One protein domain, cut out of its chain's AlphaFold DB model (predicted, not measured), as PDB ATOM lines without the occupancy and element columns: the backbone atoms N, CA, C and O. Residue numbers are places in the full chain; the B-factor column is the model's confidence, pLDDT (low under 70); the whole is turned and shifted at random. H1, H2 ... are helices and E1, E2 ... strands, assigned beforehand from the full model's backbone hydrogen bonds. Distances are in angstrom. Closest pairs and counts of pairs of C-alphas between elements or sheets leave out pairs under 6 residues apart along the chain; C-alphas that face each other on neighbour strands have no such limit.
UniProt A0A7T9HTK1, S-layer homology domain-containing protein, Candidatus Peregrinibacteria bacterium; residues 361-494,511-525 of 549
ATOM      1  N   GLY A 361     141.936 131.650  77.013       44.78
ATOM      2  CA  GLY A 361     142.091 130.569  76.024       44.78
ATOM      3  C   GLY A 361     143.521 130.056  75.788       44.78
ATOM      4  O   GLY A 361     143.849 129.683  74.665       44.78
ATOM      5  N   LEU A 362     144.385 130.062  76.810       54.94
ATOM      6  CA  LEU A 362     145.767 129.590  76.674       54.94
ATOM      7  C   LEU A 362     145.801 128.064  76.511       54.94
ATOM      8  O   LEU A 362     145.372 127.330  77.398       54.94
ATOM      9  N   THR A 363     146.315 127.597  75.375       59.78
ATOM     10  CA  THR A 363     146.460 126.169  75.032       59.78
ATOM     11  C   THR A 363     147.915 125.753  74.792       59.78
ATOM     12  O   THR A 363     148.178 124.578  74.546       59.78
ATOM     13  N   GLY A 364     148.859 126.699  74.847       76.12
ATOM     14  CA  GLY A 364     150.276 126.477  74.566       76.12
ATOM     15  C   GLY A 364     151.155 126.461  75.818       76.12
ATOM     16  O   GLY A 364     150.761 126.909  76.891       76.12
ATOM     17  N   SER A 365     152.387 125.974  75.662       87.75
ATOM     18  CA  SER A 365     153.383 125.886  76.740       87.75
ATOM     19  C   SER A 365     153.759 127.250  77.331       87.75
ATOM     20  O   SER A 365     153.778 128.259  76.616       87.75
ATOM     21  N   THR A 366     154.142 127.248  78.611       90.38
ATOM     22  CA  THR A 366     154.753 128.391  79.302       90.38
ATOM     23  C   THR A 366     156.276 128.266  79.298       90.38
ATOM     24  O   THR A 366     156.814 127.200  79.586       90.38
ATOM     25  N   TYR A 367     156.968 129.361  78.983       93.56
ATOM     26  CA  TYR A 367     158.424 129.457  78.964       93.56
ATOM     27  C   TYR A 367     158.907 130.431  80.043       93.56
ATOM     28  O   TYR A 367     158.520 131.600  80.039       93.56
ATOM     29  N   TYR A 368     159.752 129.960  80.955       93.94
ATOM     30  CA  TYR A 368     160.145 130.664  82.175       93.94
ATOM     31  C   TYR A 368     161.526 131.298  82.043       93.94
ATOM     32  O   TYR A 368     162.498 130.633  81.664       93.94
ATOM     33  N   PHE A 369     161.614 132.578  82.405       96.94
ATOM     34  CA  PHE A 369     162.849 133.350  82.367       96.94
ATOM     35  C   PHE A 369     163.098 134.107  83.668       96.94
ATOM     36  O   PHE A 369     162.175 134.659  84.273       96.94
ATOM     37  N   CYS A 370     164.359 134.169  84.090       96.62
ATOM     38  CA  CYS A 370     164.741 134.888  85.297       96.62
ATOM     39  C   CYS A 370     166.150 135.468  85.216       96.62
ATOM     40  O   CYS A 370     167.112 134.735  85.005       96.62
ATOM     41  N   ASP A 371     166.285 136.768  85.457       96.06
ATOM     42  CA  ASP A 371     167.578 137.411  85.670       96.06
ATOM     43  C   ASP A 371     167.544 138.278  86.931       96.06
ATOM     44  O   ASP A 371     166.488 138.715  87.396       96.06
ATOM     45  N   CYS A 372     168.727 138.511  87.489       94.88
ATOM     46  CA  CYS A 372     168.946 139.308  88.689       94.88
ATOM     47  C   CYS A 372     169.849 140.496  88.344       94.88
ATOM     48  O   CYS A 372     170.934 140.674  88.900       94.88
ATOM     49  N   ALA A 373     169.426 141.261  87.335       92.69
ATOM     50  CA  ALA A 373     170.083 142.490  86.924       92.69
ATOM     51  C   ALA A 373     169.866 143.618  87.952       92.69
ATOM     52  O   ALA A 373     169.247 143.451  89.006       92.69
ATOM     53  N   ALA A 374     170.379 144.813  87.657       89.69
ATOM     54  CA  ALA A 374     170.333 145.928  88.596       89.69
ATOM     55  C   ALA A 374     168.886 146.347  88.942       89.69
ATOM     56  O   ALA A 374     168.170 146.922  88.120       89.69
ATOM     57  N   GLY A 375     168.482 146.130  90.197       85.38
ATOM     58  CA  GLY A 375     167.135 146.431  90.696       85.38
ATOM     59  C   GLY A 375     166.267 145.205  90.992       85.38
ATOM     60  O   GLY A 375     165.102 145.394  91.334       85.38
ATOM     61  N   SER A 376     166.816 143.990  90.887       91.31
ATOM     62  CA  SER A 376     166.200 142.778  91.434       91.31
ATOM     63  C   SER A 376     166.186 142.787  92.969       91.31
ATOM     64  O   SER A 376     166.854 143.599  93.617       91.31
ATOM     65  N   TYR A 377     165.438 141.855  93.554       89.81
ATOM     66  CA  TYR A 377     165.466 141.557  94.983       89.81
ATOM     67  C   TYR A 377     166.807 140.923  95.401       89.81
ATOM     68  O   TYR A 377     167.571 140.434  94.564       89.81
ATOM     69  N   ALA A 378     167.114 140.976  96.701       85.94
ATOM     70  CA  ALA A 378     168.412 140.573  97.255       85.94
ATOM     71  C   ALA A 378     168.627 139.046  97.304       85.94
ATOM     72  O   ALA A 378     169.763 138.578  97.320       85.94
ATOM     73  N   ASP A 379     167.542 138.282  97.337       85.94
ATOM     74  CA  ASP A 379     167.482 136.819  97.353       85.94
ATOM     75  C   ASP A 379     167.379 136.187  95.955       85.94
ATOM     76  O   ASP A 379     167.665 134.991  95.821       85.94
ATOM     77  N   CYS A 380     167.057 136.996  94.936       92.12
ATOM     78  CA  CYS A 380     166.883 136.621  93.534       92.12
ATOM     79  C   CYS A 380     167.906 135.583  93.046       92.12
ATOM     80  O   CYS A 380     169.122 135.776  93.157       92.12
ATOM     81  N   LYS A 381     167.412 134.483  92.457       91.88
ATOM     82  CA  LYS A 381     168.242 133.470  91.784       91.88
ATOM     83  C   LYS A 381     168.110 133.616  90.275       91.88
ATOM     84  O   LYS A 381     167.025 133.460  89.723       91.88
ATOM     85  N   SER A 382     169.232 133.919  89.627       93.94
ATOM     86  CA  SER A 382     169.312 134.077  88.175       93.94
ATOM     87  C   SER A 382     169.163 132.715  87.495       93.94
ATOM     88  O   SER A 382     169.643 131.706  88.014       93.94
ATOM     89  N   GLY A 383     168.488 132.692  86.349       92.19
ATOM     90  CA  GLY A 383     168.320 131.501  85.529       92.19
ATOM     91  C   GLY A 383     169.612 131.048  84.854       92.19
ATOM     92  O   GLY A 383     170.649 131.716  84.898       92.19
ATOM     93  N   ASP A 384     169.539 129.907  84.176       90.00
ATOM     94  CA  ASP A 384     170.671 129.350  83.445       90.00
ATOM     95  C   ASP A 384     170.953 130.176  82.176       90.00
ATOM     96  O   ASP A 384     170.088 130.379  81.317       90.00
ATOM     97  N   SER A 385     172.183 130.679  82.060       92.25
ATOM     98  CA  SER A 385     172.662 131.437  80.899       92.25
ATOM     99  C   SER A 385     172.978 130.578  79.671       92.25
ATOM    100  O   SER A 385     173.147 131.133  78.588       92.25
ATOM    101  N   SER A 386     173.081 129.255  79.821       91.38
ATOM    102  CA  SER A 386     173.266 128.312  78.713       91.38
ATOM    103  C   SER A 386     171.956 127.979  77.986       91.38
ATOM    104  O   SER A 386     171.986 127.572  76.825       91.38
ATOM    105  N   LEU A 387     170.804 128.205  78.631       86.94
ATOM    106  CA  LEU A 387     169.487 127.915  78.069       86.94
ATOM    107  C   LEU A 387     168.957 129.063  77.193       86.94
ATOM    108  O   LEU A 387     168.894 130.231  77.593       86.94
ATOM    109  N   THR A 388     168.502 128.711  75.990       91.19
ATOM    110  CA  THR A 388     167.776 129.613  75.079       91.19
ATOM    111  C   THR A 388     166.291 129.720  75.417       91.19
ATOM    112  O   THR A 388     165.678 130.748  75.158       91.19
ATOM    113  N   SER A 389     165.713 128.702  76.047       91.75
ATOM    114  CA  SER A 389     164.400 128.746  76.687       91.75
ATOM    115  C   SER A 389     164.288 127.617  77.709       91.75
ATOM    116  O   SER A 389     165.108 126.698  77.727       91.75
ATOM    117  N   SER A 390     163.289 127.691  78.585       87.00
ATOM    118  CA  SER A 390     162.976 126.624  79.534       87.00
ATOM    119  C   SER A 390     161.477 126.555  79.766       87.00
ATOM    120  O   SER A 390     160.843 127.591  79.930       87.00
ATOM    121  N   VAL A 391     160.920 125.347  79.810       87.88
ATOM    122  CA  VAL A 391     159.533 125.086  80.244       87.88
ATOM    123  C   VAL A 391     159.457 124.667  81.719       87.88
ATOM    124  O   VAL A 391     158.399 124.279  82.195       87.88
ATOM    125  N   ASN A 392     160.575 124.737  82.451       80.44
ATOM    126  CA  ASN A 392     160.657 124.383  83.865       80.44
ATOM    127  C   ASN A 392     160.827 125.656  84.726       80.44
ATOM    128  O   ASN A 392     161.868 126.310  84.615       80.44
ATOM    129  N   PRO A 393     159.873 126.002  85.616       81.06
ATOM    130  CA  PRO A 393     159.963 127.192  86.469       81.06
ATOM    131  C   PRO A 393     161.084 127.129  87.520       81.06
ATOM    132  O   PRO A 393     161.488 128.175  88.032       81.06
ATOM    133  N   LEU A 394     161.598 125.931  87.835       75.50
ATOM    134  CA  LEU A 394     162.729 125.720  88.749       75.50
ATOM    135  C   LEU A 394     164.090 125.934  88.070       75.50
ATOM    136  O   LEU A 394     165.069 126.246  88.740       75.50
ATOM    137  N   LEU A 395     164.146 125.789  86.742       84.06
ATOM    138  CA  LEU A 395     165.346 125.977  85.920       84.06
ATOM    139  C   LEU A 395     165.052 126.975  84.786       84.06
ATOM    140  O   LEU A 395     165.078 126.590  83.614       84.06
ATOM    141  N   PRO A 396     164.709 128.239  85.098       93.00
ATOM    142  CA  PRO A 396     164.382 129.231  84.080       93.00
ATOM    143  C   PRO A 396     165.608 129.575  83.230       93.00
ATOM    144  O   PRO A 396     166.744 129.541  83.707       93.00
ATOM    145  N   ALA A 397     165.385 129.968  81.979       95.25
ATOM    146  CA  ALA A 397     166.445 130.524  81.141       95.25
ATOM    147  C   ALA A 397     166.752 131.972  81.562       95.25
ATOM    148  O   ALA A 397     165.871 132.706  82.008       95.25
ATOM    149  N   ARG A 398     168.000 132.428  81.437       94.00
ATOM    150  CA  ARG A 398     168.372 133.731  82.010       94.00
ATOM    151  C   ARG A 398     167.870 134.950  81.227       94.00
ATOM    152  O   ARG A 398     167.320 135.889  81.789       94.00
ATOM    153  N   SER A 399     168.148 134.977  79.928       89.62
ATOM    154  CA  SER A 399     168.201 136.224  79.151       89.62
ATOM    155  C   SER A 399     166.826 136.768  78.740       89.62
ATOM    156  O   SER A 399     166.002 136.046  78.184       89.62
ATOM    157  N   ILE A 400     166.621 138.082  78.892       89.69
ATOM    158  CA  ILE A 400     165.431 138.783  78.375       89.69
ATOM    159  C   ILE A 400     165.382 138.817  76.841       89.69
ATOM    160  O   ILE A 400     164.306 138.749  76.251       89.69
ATOM    161  N   ALA A 401     166.542 138.842  76.176       88.88
ATOM    162  CA  ALA A 401     166.607 138.718  74.722       88.88
ATOM    163  C   ALA A 401     166.158 137.317  74.274       88.88
ATOM    164  O   ALA A 401     165.463 137.188  73.268       88.88
ATOM    165  N   ASN A 402     166.478 136.283  75.062       92.12
ATOM    166  CA  ASN A 402     165.980 134.927  74.839       92.12
ATOM    167  C   ASN A 402     164.466 134.847  75.110       92.12
ATOM    168  O   ASN A 402     163.747 134.233  74.328       92.12
ATOM    169  N   ALA A 403     163.962 135.529  76.146       92.38
ATOM    170  CA  ALA A 403     162.531 135.607  76.451       92.38
ATOM    171  C   ALA A 403     161.716 136.202  75.290       92.38
ATOM    172  O   ALA A 403     160.691 135.646  74.898       92.38
ATOM    173  N   PHE A 404     162.193 137.294  74.687       89.75
ATOM    174  CA  PHE A 404     161.528 137.902  73.534       89.75
ATOM    175  C   PHE A 404     161.738 137.112  72.233       89.75
ATOM    176  O   PHE A 404     160.793 136.964  71.464       89.75
ATOM    177  N   ALA A 405     162.906 136.502  72.007       90.38
ATOM    178  CA  ALA A 405     163.099 135.577  70.885       90.38
ATOM    179  C   ALA A 405     162.174 134.344  70.976       90.38
ATOM    180  O   ALA A 405     161.631 133.890  69.965       90.38
ATOM    181  N   GLN A 406     161.939 133.837  72.190       93.56
ATOM    182  CA  GLN A 406     160.975 132.775  72.459       93.56
ATOM    183  C   GLN A 406     159.540 133.262  72.216       93.56
ATOM    184  O   GLN A 406     158.796 132.593  71.504       93.56
ATOM    185  N   PHE A 407     159.165 134.450  72.712       91.12
ATOM    186  CA  PHE A 407     157.850 135.042  72.436       91.12
ATOM    187  C   PHE A 407     157.584 135.176  70.931       91.12
ATOM    188  O   PHE A 407     156.495 134.845  70.469       91.12
ATOM    189  N   ASN A 408     158.593 135.592  70.164       88.94
ATOM    190  CA  ASN A 408     158.483 135.830  68.726       88.94
ATOM    191  C   ASN A 408     158.385 134.540  67.885       88.94
ATOM    192  O   ASN A 408     158.035 134.586  66.708       88.94
ATOM    193  N   SER A 409     158.698 133.378  68.471       90.38
ATOM    194  CA  SER A 409     158.762 132.093  67.760       90.38
ATOM    195  C   SER A 409     157.807 131.018  68.291       90.38
ATOM    196  O   SER A 409     157.496 130.077  67.551       90.38
ATOM    197  N   MET A 410     157.304 131.146  69.522       90.50
ATOM    198  CA  MET A 410     156.435 130.159  70.175       90.50
ATOM    199  C   MET A 410     155.074 129.957  69.473       90.50
ATOM    200  O   MET A 410     154.655 130.806  68.681       90.50
ATOM    201  N   PRO A 411     154.371 128.836  69.727       90.38
ATOM    202  CA  PRO A 411     153.016 128.609  69.221       90.38
ATOM    203  C   PRO A 411     151.996 129.661  69.684       90.38
ATOM    204  O   PRO A 411     152.178 130.337  70.696       90.38
ATOM    205  N   ALA A 412     150.877 129.752  68.964       86.25
ATOM    206  CA  ALA A 412     149.708 130.502  69.419       86.25
ATOM    207  C   ALA A 412     149.200 129.944  70.762       86.25
ATOM    208  O   ALA A 412     149.241 128.733  70.975       86.25
ATOM    209  N   GLY A 413     148.716 130.800  71.665       83.94
ATOM    210  CA  GLY A 413     148.250 130.357  72.987       83.94
ATOM    211  C   GLY A 413     149.354 130.070  74.018       83.94
ATOM    212  O   GLY A 413     149.018 129.719  75.147       83.94
ATOM    213  N   SER A 414     150.641 130.201  73.663       90.12
ATOM    214  CA  SER A 414     151.771 130.049  74.596       90.12
ATOM    215  C   SER A 414     152.032 131.296  75.447       90.12
ATOM    216  O   SER A 414     151.604 132.411  75.130       90.12
ATOM    217  N   THR A 415     152.786 131.102  76.530       91.75
ATOM    218  CA  THR A 415     153.137 132.152  77.494       91.75
ATOM    219  C   THR A 415     154.651 132.275  77.659       91.75
ATOM    220  O   THR A 415     155.349 131.275  77.764       91.75
ATOM    221  N   VAL A 416     155.163 133.501  77.759       94.62
ATOM    222  CA  VAL A 416     156.479 133.806  78.337       94.62
ATOM    223  C   VAL A 416     156.261 134.396  79.726       94.62
ATOM    224  O   VAL A 416     155.487 135.341  79.891       94.62
ATOM    225  N   ALA A 417     156.931 133.833  80.726       94.62
ATOM    226  CA  ALA A 417     156.792 134.204  82.126       94.62
ATOM    227  C   ALA A 417     158.134 134.689  82.698       94.62
ATOM    228  O   ALA A 417     159.146 133.994  82.604       94.62
ATOM    229  N   LEU A 418     158.140 135.877  83.302       95.19
ATOM    230  CA  LEU A 418     159.309 136.500  83.931       95.19
ATOM    231  C   LEU A 418     159.227 136.377  85.461       95.19
ATOM    232  O   LEU A 418     158.162 136.588  86.038       95.19
ATOM    233  N   CYS A 419     160.325 136.057  86.143       94.31
ATOM    234  CA  CYS A 419     160.285 135.847  87.594       94.31
ATOM    235  C   CYS A 419     159.983 137.141  88.371       94.31
ATOM    236  O   CYS A 419     160.634 138.176  88.180       94.31
ATOM    237  N   ARG A 420     159.014 137.080  89.291       93.56
ATOM    238  CA  ARG A 420     158.816 138.108  90.325       93.56
ATOM    239  C   ARG A 420     160.092 138.296  91.138       93.56
ATOM    240  O   ARG A 420     160.861 137.360  91.312       93.56
ATOM    241  N   GLY A 421     160.351 139.527  91.573       90.25
ATOM    242  CA  GLY A 421     161.607 139.906  92.228       90.25
ATOM    243  C   GLY A 421     162.813 139.977  91.279       90.25
ATOM    244  O   GLY A 421     163.817 140.597  91.627       90.25
ATOM    245  N   GLY A 422     162.720 139.416  90.069       93.50
ATOM    246  CA  GLY A 422     163.740 139.513  89.032       93.50
ATOM    247  C   GLY A 422     163.835 140.894  88.389       93.50
ATOM    248  O   GLY A 422     162.882 141.683  88.373       93.50
ATOM    249  N   ALA A 423     165.002 141.167  87.814       93.50
ATOM    250  CA  ALA A 423     165.236 142.340  86.988       93.50
ATOM    251  C   ALA A 423     166.063 141.988  85.753       93.50
ATOM    252  O   ALA A 423     166.979 141.173  85.811       93.50
ATOM    253  N   PHE A 424     165.753 142.648  84.646       92.44
ATOM    254  CA  PHE A 424     166.229 142.318  83.313       92.44
ATOM    255  C   PHE A 424     166.724 143.576  82.602       92.44
ATOM    256  O   PHE A 424     165.991 144.561  82.519       92.44
ATOM    257  N   ASP A 425     167.931 143.537  82.037       87.19
ATOM    258  CA  ASP A 425     168.471 144.643  81.242       87.19
ATOM    259  C   ASP A 425     168.163 144.426  79.749       87.19
ATOM    260  O   ASP A 425     168.800 143.624  79.067       87.19
ATOM    261  N   ALA A 426     167.156 145.140  79.240       76.69
ATOM    262  CA  ALA A 426     166.683 145.070  77.862       76.69
ATOM    263  C   ALA A 426     167.294 146.174  76.983       76.69
ATOM    264  O   ALA A 426     167.266 147.365  77.312       76.69
ATOM    265  N   ASN A 427     167.773 145.787  75.800       69.69
ATOM    266  CA  ASN A 427     168.255 146.713  74.779       69.69
ATOM    267  C   ASN A 427     167.344 146.630  73.549       69.69
ATOM    268  O   ASN A 427     167.648 145.882  72.628       69.69
ATOM    269  N   ALA A 428     166.250 147.406  73.565       61.03
ATOM    270  CA  ALA A 428     165.315 147.621  72.451       61.03
ATOM    271  C   ALA A 428     164.942 146.343  71.675       61.03
ATOM    272  O   ALA A 428     165.516 146.036  70.631       61.03
ATOM    273  N   HIS A 429     163.953 145.608  72.185       69.12
ATOM    274  CA  HIS A 429     163.502 144.359  71.581       69.12
ATOM    275  C   HIS A 429     162.105 144.493  70.967       69.12
ATOM    276  O   HIS A 429     161.169 144.987  71.602       69.12
ATOM    277  N   THR A 430     161.980 144.017  69.730       72.50
ATOM    278  CA  THR A 430     160.702 143.864  69.033       72.50
ATOM    279  C   THR A 430     159.943 142.672  69.608       72.50
ATOM    280  O   THR A 430     160.505 141.579  69.702       72.50
ATOM    281  N   LEU A 431     158.680 142.875  69.975       77.38
ATOM    282  CA  LEU A 431     157.766 141.840  70.448       77.38
ATOM    283  C   LEU A 431     156.702 141.612  69.371       77.38
ATOM    284  O   LEU A 431     155.796 142.426  69.212       77.38
ATOM    285  N   PHE A 432     156.853 140.530  68.611       80.56
ATOM    286  CA  PHE A 432     156.087 140.267  67.395       80.56
ATOM    287  C   PHE A 432     156.003 138.767  67.106       80.56
ATOM    288  O   PHE A 432     157.033 138.100  66.999       80.56
ATOM    289  N   ASN A 433     154.792 138.236  66.937       83.00
ATOM    290  CA  ASN A 433     154.568 136.843  66.563       83.00
ATOM    291  C   ASN A 433     153.233 136.673  65.818       83.00
ATOM    292  O   ASN A 433     152.180 136.542  66.440       83.00
ATOM    293  N   GLN A 434     153.309 136.547  64.491       81.56
ATOM    294  CA  GLN A 434     152.166 136.351  63.579       81.56
ATOM    295  C   GLN A 434     151.295 135.116  63.882       81.56
ATOM    296  O   GLN A 434     150.192 134.986  63.355       81.56
ATOM    297  N   LYS A 435     151.770 134.164  64.697       84.69
ATOM    298  CA  LYS A 435     150.973 132.996  65.112       84.69
ATOM    299  C   LYS A 435     149.932 133.382  66.166       84.69
ATOM    300  O   LYS A 435     148.908 132.715  66.293       84.69
ATOM    301  N   CYS A 436     150.201 134.431  66.937       82.06
ATOM    302  CA  CYS A 436     149.351 134.902  68.016       82.06
ATOM    303  C   CYS A 436     148.163 135.669  67.432       82.06
ATOM    304  O   CYS A 436     148.328 136.703  66.798       82.06
ATOM    305  N   THR A 437     146.949 135.179  67.662       77.38
ATOM    306  CA  THR A 437     145.725 135.765  67.089       77.38
ATOM    307  C   THR A 437     144.776 136.213  68.191       77.38
ATOM    308  O   THR A 437     144.887 135.769  69.333       77.38
ATOM    309  N   ALA A 438     143.786 137.046  67.860       70.69
ATOM    310  CA  ALA A 438     142.770 137.479  68.823       70.69
ATOM    311  C   ALA A 438     142.016 136.307  69.493       70.69
ATOM    312  O   ALA A 438     141.558 136.458  70.632       70.69
ATOM    313  N   ALA A 439     141.928 135.156  68.805       70.19
ATOM    314  CA  ALA A 439     141.350 133.903  69.293       70.19
ATOM    315  C   ALA A 439     142.344 133.039  70.096       70.19
ATOM    316  O   ALA A 439     141.971 132.515  71.139       70.19
ATOM    317  N   ASN A 440     143.599 132.918  69.645       74.00
ATOM    318  CA  ASN A 440     144.660 132.160  70.322       74.00
ATOM    319  C   ASN A 440     145.783 133.114  70.751       74.00
ATOM    320  O   ASN A 440     146.797 133.262  70.059       74.00
ATOM    321  N   ARG A 441     145.565 133.804  71.876       79.12
ATOM    322  CA  ARG A 441     146.430 134.897  72.338       79.12
ATOM    323  C   ARG A 441     147.701 134.378  72.993       79.12
ATOM    324  O   ARG A 441     147.661 133.457  73.799       79.12
ATOM    325  N   CYS A 442     148.812 135.031  72.705       86.38
ATOM    326  CA  CYS A 442     150.085 134.822  73.374       86.38
ATOM    327  C   CYS A 442     150.223 135.765  74.566       86.38
ATOM    328  O   CYS A 442     149.816 136.930  74.498       86.38
ATOM    329  N   ARG A 443     150.816 135.281  75.659       87.31
ATOM    330  CA  ARG A 443     150.958 136.056  76.897       87.31
ATOM    331  C   ARG A 443     152.419 136.326  77.244       87.31
ATOM    332  O   ARG A 443     153.264 135.451  77.109       87.31
ATOM    333  N   LEU A 444     152.694 137.532  77.724       90.06
ATOM    334  CA  LEU A 444     153.927 137.909  78.408       90.06
ATOM    335  C   LEU A 444     153.534 138.377  79.817       90.06
ATOM    336  O   LEU A 444     152.803 139.356  79.957       90.06
ATOM    337  N   THR A 445     153.944 137.651  80.852       90.75
ATOM    338  CA  THR A 445     153.468 137.866  82.232       90.75
ATOM    339  C   THR A 445     154.557 137.588  83.266       90.75
ATOM    340  O   THR A 445     155.682 137.238  82.913       90.75
ATOM    341  N   ASP A 446     154.241 137.747  84.548       91.50
ATOM    342  CA  ASP A 446     155.058 137.280  85.662       91.50
ATOM    343  C   ASP A 446     154.767 135.822  86.075       91.50
ATOM    344  O   ASP A 446     153.715 135.265  85.759       91.50
ATOM    345  N   TYR A 447     155.700 135.211  86.808       89.31
ATOM    346  CA  TYR A 447     155.455 134.030  87.645       89.31
ATOM    347  C   TYR A 447     156.162 134.172  88.995       89.31
ATOM    348  O   TYR A 447     157.169 134.874  89.112       89.31
ATOM    349  N   THR A 448     155.653 133.482  90.013       86.94
ATOM    350  CA  THR A 448     156.297 133.374  91.328       86.94
ATOM    351  C   THR A 448     157.383 132.290  91.267       86.94
ATOM    352  O   THR A 448     157.046 131.125  91.055       86.94
ATOM    353  N   PRO A 449     158.681 132.628  91.388       82.44
ATOM    354  CA  PRO A 449     159.753 131.633  91.392       82.44
ATOM    355  C   PRO A 449     159.795 130.856  92.716       82.44
ATOM    356  O   PRO A 449     159.339 131.344  93.741       82.44
ATOM    357  N   TYR A 450     160.412 129.672  92.726       77.88
ATOM    358  CA  TYR A 450     160.474 128.798  93.914       77.88
ATOM    359  C   TYR A 450     161.192 129.403  95.135       77.88
ATOM    360  O   TYR A 450     161.067 128.891  96.242       77.88
ATOM    361  N   TRP A 451     161.996 130.447  94.921       77.75
ATOM    362  CA  TRP A 451     162.733 131.163  95.962       77.75
ATOM    363  C   TRP A 451     161.987 132.393  96.496       77.75
ATOM    364  O   TRP A 451     162.500 133.047  97.396       77.75
ATOM    365  N   ALA A 452     160.814 132.717  95.943       78.62
ATOM    366  CA  ALA A 452     159.996 133.836  96.385       78.62
ATOM    367  C   ALA A 452     159.348 133.568  97.752       78.62
ATOM    368  O   ALA A 452     158.751 132.519  97.987       78.62
ATOM    369  N   SER A 453     159.434 134.561  98.629       74.06
ATOM    370  CA  SER A 453     158.828 134.621  99.959       74.06
ATOM    371  C   SER A 453     157.360 135.083  99.958       74.06
ATOM    372  O   SER A 453     156.666 134.933 100.963       74.06
ATOM    373  N   GLY A 454     156.874 135.625  98.835       69.88
ATOM    374  CA  GLY A 454     155.492 136.051  98.604       69.88
ATOM    375  C   GLY A 454     155.288 137.570  98.517       69.88
ATOM    376  O   GLY A 454     154.217 138.007  98.087       69.88
ATOM    377  N   ASP A 455     156.285 138.385  98.879       77.25
ATOM    378  CA  ASP A 455     156.225 139.858  98.828       77.25
ATOM    379  C   ASP A 455     156.923 140.474  97.592       77.25
ATOM    380  O   ASP A 455     157.003 141.702  97.426       77.25
ATOM    381  N   GLU A 456     157.404 139.623  96.682       85.06
ATOM    382  CA  GLU A 456     158.196 140.009  95.525       85.06
ATOM    383  C   GLU A 456     157.379 140.842  94.540       85.06
ATOM    384  O   GLU A 456     156.308 140.456  94.057       85.06
ATOM    385  N   LYS A 457     157.930 141.999  94.173       84.56
ATOM    386  CA  LYS A 457     157.325 142.886  93.178       84.56
ATOM    387  C   LYS A 457     157.332 142.260  91.784       84.56
ATOM    388  O   LYS A 457     158.186 141.444  91.437       84.56
ATOM    389  N   ARG A 458     156.396 142.747  90.965       88.19
ATOM    390  CA  ARG A 458     156.339 142.545  89.509       88.19
ATOM    391  C   ARG A 458     157.741 142.679  88.868       88.19
ATOM    392  O   ARG A 458     158.439 143.639  89.220       88.19
ATOM    393  N   PRO A 459     158.123 141.784  87.931       91.38
ATOM    394  CA  PRO A 459     159.417 141.785  87.249       91.38
ATOM    395  C   PRO A 459     159.796 143.163  86.708       91.38
ATOM    396  O   PRO A 459     158.951 143.859  86.140       91.38
ATOM    397  N   LEU A 460     161.064 143.549  86.858       88.75
ATOM    398  CA  LEU A 460     161.568 144.849  86.416       88.75
ATOM    399  C   LEU A 460     162.341 144.733  85.099       88.75
ATOM    400  O   LEU A 460     163.429 144.171  85.067       88.75
ATOM    401  N   VAL A 461     161.844 145.339  84.024       88.62
ATOM    402  CA  VAL A 461     162.586 145.463  82.762       88.62
ATOM    403  C   VAL A 461     163.197 146.865  82.668       88.62
ATOM    404  O   VAL A 461     162.493 147.865  82.489       88.62
ATOM    405  N   ASN A 462     164.520 146.940  82.803       84.81
ATOM    406  CA  ASN A 462     165.315 148.146  82.595       84.81
ATOM    407  C   ASN A 462     165.559 148.342  81.092       84.81
ATOM    408  O   ASN A 462     166.074 147.441  80.438       84.81
ATOM    409  N   ALA A 463     165.262 149.521  80.543       78.38
ATOM    410  CA  ALA A 463     165.523 149.834  79.135       78.38
ATOM    411  C   ALA A 463     166.199 151.201  78.958       78.38
ATOM    412  O   ALA A 463     165.875 152.163  79.654       78.38
ATOM    413  N   ASN A 464     167.121 151.319  78.001       69.06
ATOM    414  CA  ASN A 464     167.870 152.565  77.757       69.06
ATOM    415  C   ASN A 464     167.146 153.570  76.833       69.06
ATOM    416  O   ASN A 464     167.489 154.751  76.821       69.06
ATOM    417  N   ALA A 465     166.146 153.119  76.069       66.06
ATOM    418  CA  ALA A 465     165.311 153.976  75.221       66.06
ATOM    419  C   ALA A 465     163.903 153.385  75.057       66.06
ATOM    420  O   ALA A 465     162.935 153.968  75.537       66.06
ATOM    421  N   THR A 466     163.818 152.194  74.461       65.06
ATOM    422  CA  THR A 466     162.566 151.474  74.195       65.06
ATOM    423  C   THR A 466     162.612 150.121  74.892       65.06
ATOM    424  O   THR A 466     163.613 149.411  74.779       65.06
ATOM    425  N   ALA A 467     161.558 149.778  75.635       64.12
ATOM    426  CA  ALA A 467     161.467 148.504  76.352       64.12
ATOM    427  C   ALA A 467     160.799 147.397  75.523       64.12
ATOM    428  O   ALA A 467     161.313 146.285  75.474       64.12
ATOM    429  N   LEU A 468     159.690 147.730  74.855       71.00
ATOM    430  CA  LEU A 468     158.975 146.877  73.909       71.00
ATOM    431  C   LEU A 468     158.669 147.695  72.654       71.00
ATOM    432  O   LEU A 468     158.185 148.825  72.759       71.00
ATOM    433  N   GLU A 469     158.922 147.119  71.484       71.19
ATOM    434  CA  GLU A 469     158.421 147.632  70.212       71.19
ATOM    435  C   GLU A 469     157.464 146.610  69.591       71.19
ATOM    436  O   GLU A 469     157.862 145.489  69.301       71.19
ATOM    437  N   PHE A 470     156.210 147.007  69.379       70.12
ATOM    438  CA  PHE A 470     155.178 146.179  68.739       70.12
ATOM    439  C   PHE A 470     155.104 146.406  67.214       70.12
ATOM    440  O   PHE A 470     154.114 146.050  66.587       70.12
ATOM    441  N   SER A 471     156.105 147.068  66.619       63.12
ATOM    442  CA  SER A 471     156.200 147.217  65.163       63.12
ATOM    443  C   SER A 471     156.654 145.895  64.551       63.12
ATOM    444  O   SER A 471     157.778 145.466  64.818       63.12
ATOM    445  N   ASP A 472     155.872 145.334  63.640       58.47
ATOM    446  CA  ASP A 472     156.451 144.556  62.553       58.47
ATOM    447  C   ASP A 472     156.887 145.500  61.407       58.47
ATOM    448  O   ASP A 472     156.664 146.719  61.442       58.47
ATOM    449  N   GLY A 473     157.627 144.968  60.434       55.56
ATOM    450  CA  GLY A 473     158.092 145.736  59.275       55.56
ATOM    451  C   GLY A 473     157.104 145.757  58.105       55.56
ATOM    452  O   GLY A 473     157.533 146.063  56.992       55.56
ATOM    453  N   GLY A 474     155.854 145.338  58.325       62.72
ATOM    454  CA  GLY A 474     154.894 144.960  57.297       62.72
ATOM    455  C   GLY A 474     153.856 146.025  56.943       62.72
ATOM    456  O   GLY A 474     153.963 147.207  57.290       62.72
ATOM    457  N   ASP A 475     152.842 145.575  56.204       53.06
ATOM    458  CA  ASP A 475     151.611 146.331  55.979       53.06
ATOM    459  C   ASP A 475     150.808 146.423  57.287       53.06
ATOM    460  O   ASP A 475     150.900 145.559  58.149       53.06
ATOM    461  N   SER A 476     149.995 147.470  57.450       56.09
ATOM    462  CA  SER A 476     149.205 147.663  58.676       56.09
ATOM    463  C   SER A 476     148.019 146.692  58.765       56.09
ATOM    464  O   SER A 476     146.899 147.042  58.382       56.09
ATOM    465  N   ASP A 477     148.259 145.491  59.286       62.03
ATOM    466  CA  ASP A 477     147.239 144.501  59.627       62.03
ATOM    467  C   ASP A 477     146.969 144.423  61.149       62.03
ATOM    468  O   ASP A 477     147.354 145.303  61.927       62.03
ATOM    469  N   GLN A 478     146.146 143.456  61.573       54.25
ATOM    470  CA  GLN A 478     145.633 143.377  62.945       54.25
ATOM    471  C   GLN A 478     146.373 142.337  63.783       54.25
ATOM    472  O   GLN A 478     145.864 141.246  64.045       54.25
ATOM    473  N   ASP A 479     147.512 142.760  64.316       55.62
ATOM    474  CA  ASP A 479     148.348 142.057  65.294       55.62
ATOM    475  C   ASP A 479     147.695 141.970  66.705       55.62
ATOM    476  O   ASP A 479     148.258 142.301  67.748       55.62
ATOM    477  N   GLY A 480     146.426 141.547  66.759       57.91
ATOM    478  CA  GLY A 480     145.556 141.565  67.946       57.91
ATOM    479  C   GLY A 480     145.758 140.408  68.931       57.91
ATOM    480  O   GLY A 480     144.821 140.041  69.641       57.91
ATOM    481  N   GLY A 481     146.932 139.774  68.926       72.94
ATOM    482  CA  GLY A 481     147.184 138.488  69.580       72.94
ATOM    483  C   GLY A 481     147.914 138.522  70.920       72.94
ATOM    484  O   GLY A 481     148.198 137.450  71.450       72.94
ATOM    485  N   TYR A 482     148.250 139.690  71.473       80.38
ATOM    486  CA  TYR A 482     149.180 139.794  72.607       80.38
ATOM    487  C   TYR A 482     148.510 140.277  73.904       80.38
ATOM    488  O   TYR A 482     147.761 141.254  73.914       80.38
ATOM    489  N   VAL A 483     148.834 139.629  75.026       79.00
ATOM    490  CA  VAL A 483     148.461 140.063  76.383       79.00
ATOM    491  C   VAL A 483     149.736 140.286  77.193       79.00
ATOM    492  O   VAL A 483     150.487 139.337  77.407       79.00
ATOM    493  N   VAL A 484     149.976 141.520  77.653       84.06
ATOM    494  CA  VAL A 484     151.138 141.862  78.492       84.06
ATOM    495  C   VAL A 484     150.653 142.311  79.869       84.06
ATOM    496  O   VAL A 484     150.012 143.354  79.998       84.06
ATOM    497  N   THR A 485     150.939 141.518  80.899       81.94
ATOM    498  CA  THR A 485     150.413 141.709  82.264       81.94
ATOM    499  C   THR A 485     151.515 141.678  83.309       81.94
ATOM    500  O   THR A 485     152.544 141.037  83.119       81.94
ATOM    501  N   ASN A 486     151.283 142.337  84.444       80.12
ATOM    502  CA  ASN A 486     152.116 142.240  85.639       80.12
ATOM    503  C   ASN A 486     153.622 142.552  85.474       80.12
ATOM    504  O   ASN A 486     154.420 142.088  86.283       80.12
ATOM    505  N   ILE A 487     154.046 143.372  84.509       85.31
ATOM    506  CA  ILE A 487     155.469 143.734  84.333       85.31
ATOM    507  C   ILE A 487     155.683 145.231  84.594       85.31
ATOM    508  O   ILE A 487     154.871 146.078  84.212       85.31
ATOM    509  N   ASN A 488     156.787 145.559  85.271       83.38
ATOM    510  CA  ASN A 488     157.229 146.928  85.511       83.38
ATOM    511  C   ASN A 488     158.307 147.314  84.497       83.38
ATOM    512  O   ASN A 488     159.350 146.666  84.414       83.38
ATOM    513  N   PHE A 489     158.112 148.429  83.796       83.25
ATOM    514  CA  PHE A 489     159.115 148.972  82.881       83.25
ATOM    515  C   PHE A 489     159.784 150.211  83.478       83.25
ATOM    516  O   PHE A 489     159.121 151.125  83.980       83.25
ATOM    517  N   LYS A 490     161.118 150.257  83.409       78.38
ATOM    518  CA  LYS A 490     161.937 151.373  83.891       78.38
ATOM    519  C   LYS A 490     162.863 151.855  82.788       78.38
ATOM    520  O   LYS A 490     163.851 151.207  82.454       78.38
ATOM    521  N   MET A 491     162.560 153.030  82.249       69.94
ATOM    522  CA  MET A 491     163.341 153.617  81.166       69.94
ATOM    523  C   MET A 491     164.373 154.610  81.700       69.94
ATOM    524  O   MET A 491     164.051 155.536  82.449       69.94
ATOM    525  N   ARG A 492     165.633 154.428  81.304       58.78
ATOM    526  CA  ARG A 492     166.752 155.298  81.659       58.78
ATOM    527  C   ARG A 492     167.069 156.216  80.486       58.78
ATOM    528  O   ARG A 492     167.903 155.892  79.654       58.78
ATOM    529  N   LEU A 493     166.414 157.376  80.460       48.28
ATOM    530  CA  LEU A 493     166.657 158.425  79.469       48.28
ATOM    531  C   LEU A 493     168.149 158.793  79.410       48.28
ATOM    532  O   LEU A 493     168.672 159.501  80.275       48.28
ATOM    533  N   VAL A 494     168.832 158.326  78.364       44.22
ATOM    534  CA  VAL A 494     170.136 158.861  77.976       44.22
ATOM    535  C   VAL A 494     169.906 160.312  77.558       44.22
ATOM    536  O   VAL A 494     169.039 160.590  76.729       44.22
ATOM    537  N   PRO A 511     160.302 160.298  82.254       36.84
ATOM    538  CA  PRO A 511     161.454 159.994  83.105       36.84
ATOM    539  C   PRO A 511     161.122 159.889  84.601       36.84
ATOM    540  O   PRO A 511     160.365 160.686  85.147       36.84
ATOM    541  N   ALA A 512     161.833 158.974  85.268       36.69
ATOM    542  CA  ALA A 512     161.915 158.791  86.723       36.69
ATOM    543  C   ALA A 512     160.682 158.226  87.463       36.69
ATOM    544  O   ALA A 512     160.762 158.037  88.676       36.69
ATOM    545  N   THR A 513     159.600 157.857  86.774       41.16
ATOM    546  CA  THR A 513     158.485 157.091  87.367       41.16
ATOM    547  C   THR A 513     158.524 155.617  86.960       41.16
ATOM    548  O   THR A 513     158.767 155.300  85.799       41.16
ATOM    549  N   LEU A 514     158.255 154.711  87.908       39.12
ATOM    550  CA  LEU A 514     157.944 153.308  87.612       39.12
ATOM    551  C   LEU A 514     156.617 153.255  86.845       39.12
ATOM    552  O   LEU A 514     155.586 153.660  87.379       39.12
ATOM    553  N   CYS A 515     156.649 152.764  85.608       41.91
ATOM    554  CA  CYS A 515     155.450 152.511  84.816       41.91
ATOM    555  C   CYS A 515     155.048 151.038  84.997       41.91
ATOM    556  O   CYS A 515     155.595 150.153  84.336       41.91
ATOM    557  N   SER A 516     154.110 150.784  85.912       37.38
ATOM    558  CA  SER A 516     153.423 149.492  86.031       37.38
ATOM    559  C   SER A 516     152.377 149.388  84.923       37.38
ATOM    560  O   SER A 516     151.543 150.284  84.793       37.38
ATOM    561  N   MET A 517     152.413 148.319  84.126       44.31
ATOM    562  CA  MET A 517     151.471 148.120  83.021       44.31
ATOM    563  C   MET A 517     150.691 146.817  83.177       44.31
ATOM    564  O   MET A 517     151.272 145.761  83.411       44.31
ATOM    565  N   ASP A 518     149.381 146.915  82.964       33.69
ATOM    566  CA  ASP A 518     148.512 145.804  82.586       33.69
ATOM    567  C   ASP A 518     147.834 146.221  81.280       33.69
ATOM    568  O   ASP A 518     146.945 147.075  81.267       33.69
ATOM    569  N   LEU A 519     148.338 145.700  80.158       44.03
ATOM    570  CA  LEU A 519     147.934 146.095  78.813       44.03
ATOM    571  C   LEU A 519     147.267 144.909  78.115       44.03
ATOM    572  O   LEU A 519     147.926 144.005  77.596       44.03
ATOM    573  N   VAL A 520     145.936 144.941  78.076       34.75
ATOM    574  CA  VAL A 520     145.138 144.000  77.288       34.75
ATOM    575  C   VAL A 520     144.780 144.673  75.966       34.75
ATOM    576  O   VAL A 520     143.860 145.488  75.902       34.75
ATOM    577  N   LEU A 521     145.516 144.349  74.902       38.53
ATOM    578  CA  LEU A 521     145.149 144.751  73.548       38.53
ATOM    579  C   LEU A 521     144.079 143.783  73.029       38.53
ATOM    580  O   LEU A 521     144.342 142.603  72.815       38.53
ATOM    581  N   THR A 522     142.858 144.278  72.838       30.98
ATOM    582  CA  THR A 522     141.774 143.532  72.183       30.98
ATOM    583  C   THR A 522     141.224 144.339  71.020       30.98
ATOM    584  O   THR A 522     140.727 145.446  71.237       30.98
ATOM    585  N   SER A 523     141.238 143.785  69.808       33.78
ATOM    586  CA  SER A 523     140.395 144.296  68.729       33.78
ATOM    587  C   SER A 523     138.973 143.751  68.887       33.78
ATOM    588  O   SER A 523     138.758 142.547  69.025       33.78
ATOM    589  N   THR A 524     137.985 144.645  68.872       29.91
ATOM    590  CA  THR A 524     136.609 144.299  68.493       29.91
ATOM    591  C   THR A 524     136.475 144.435  66.980       29.91
ATOM    592  O   THR A 524     137.147 145.268  66.366       29.91
ATOM    593  N   SER A 525     135.598 143.638  66.374       28.58
ATOM    594  CA  SER A 525     135.314 143.731  64.941       28.58
ATOM    595  C   SER A 525     134.741 145.116  64.557       28.58
ATOM    596  O   SER A 525     134.165 145.805  65.410       28.58
TER     597      SER A 525
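AT A GLANCE: This is residues 361 to 494 and 511 to 525 of the 549 residues of the protein "S-layer homology domain-containing protein" of Candidatus Peregrinibacteria bacterium (UniProt A0A7T9HTK1). With little regular structure, a twisted, branched sheet of seven short strands turns a corner where E6 bends by 86 degrees at residue 486, and H1 packs inside that corner. The printed part has 149 residues, 49 in named elements, in the order E1 H1 E2 E3 E4 E5 E6 E7, class mixed. It is compact, radius of gyration of the C-alphas 14.8 A, spanning 46 by 36 by 27 A.

IN THESE COORDINATES: E6, residues 482 to 491, measures 21.6 A. E1 is 366 to 369, beginning at C-alpha (154.753, 128.391, 79.302); H1 400 to 409, 14.2 A; E2 415 to 419; E3 423 to 426; E4 442 to 447; E5 460 to 463; E7 515 to 520, ending at C-alpha (145.138, 144.000, 77.288).

HOW THE PARTS SIT: On one side of E6 lie E4 (N 444 and O 483, 2.9 A) and E5 (N 461 and O 488, 2.9 A), both parallel to it; on the other side lies E7, antiparallel (N 519 and O 484, 2.9 A). E2 is parallel to E4 (N 416 and O 443, 2.8 A), E1 to E2 (N 367 and O 415, 2.8 A), E3 to E5 (N 424 and O 460, 2.8 A), these N and O pairs within hydrogen-bond range. H1, with every O i to N i+4 pair in that range, is on the sheet; its closest C-alphas to E3 are Ile 400 and Phe 424, 6.1 A. E1, H1 and E2 form a strand-helix-strand unit, parallel neighbour strands with a helix between, its crossover right-handed.

THE WHOLE: The C-alphas farthest apart, Ala 378 and Ser 525, are 46.4 A apart. Residues 495 to 510 are not printed; C-alphas 494 and 511 are 10.1 A apart. Links E1 to H1, E3 to E4, E4 to E5 and E5 to E6 are long. The pLDDT is under 70 for 40 residues, among them 471 to 480 and 511 to 525.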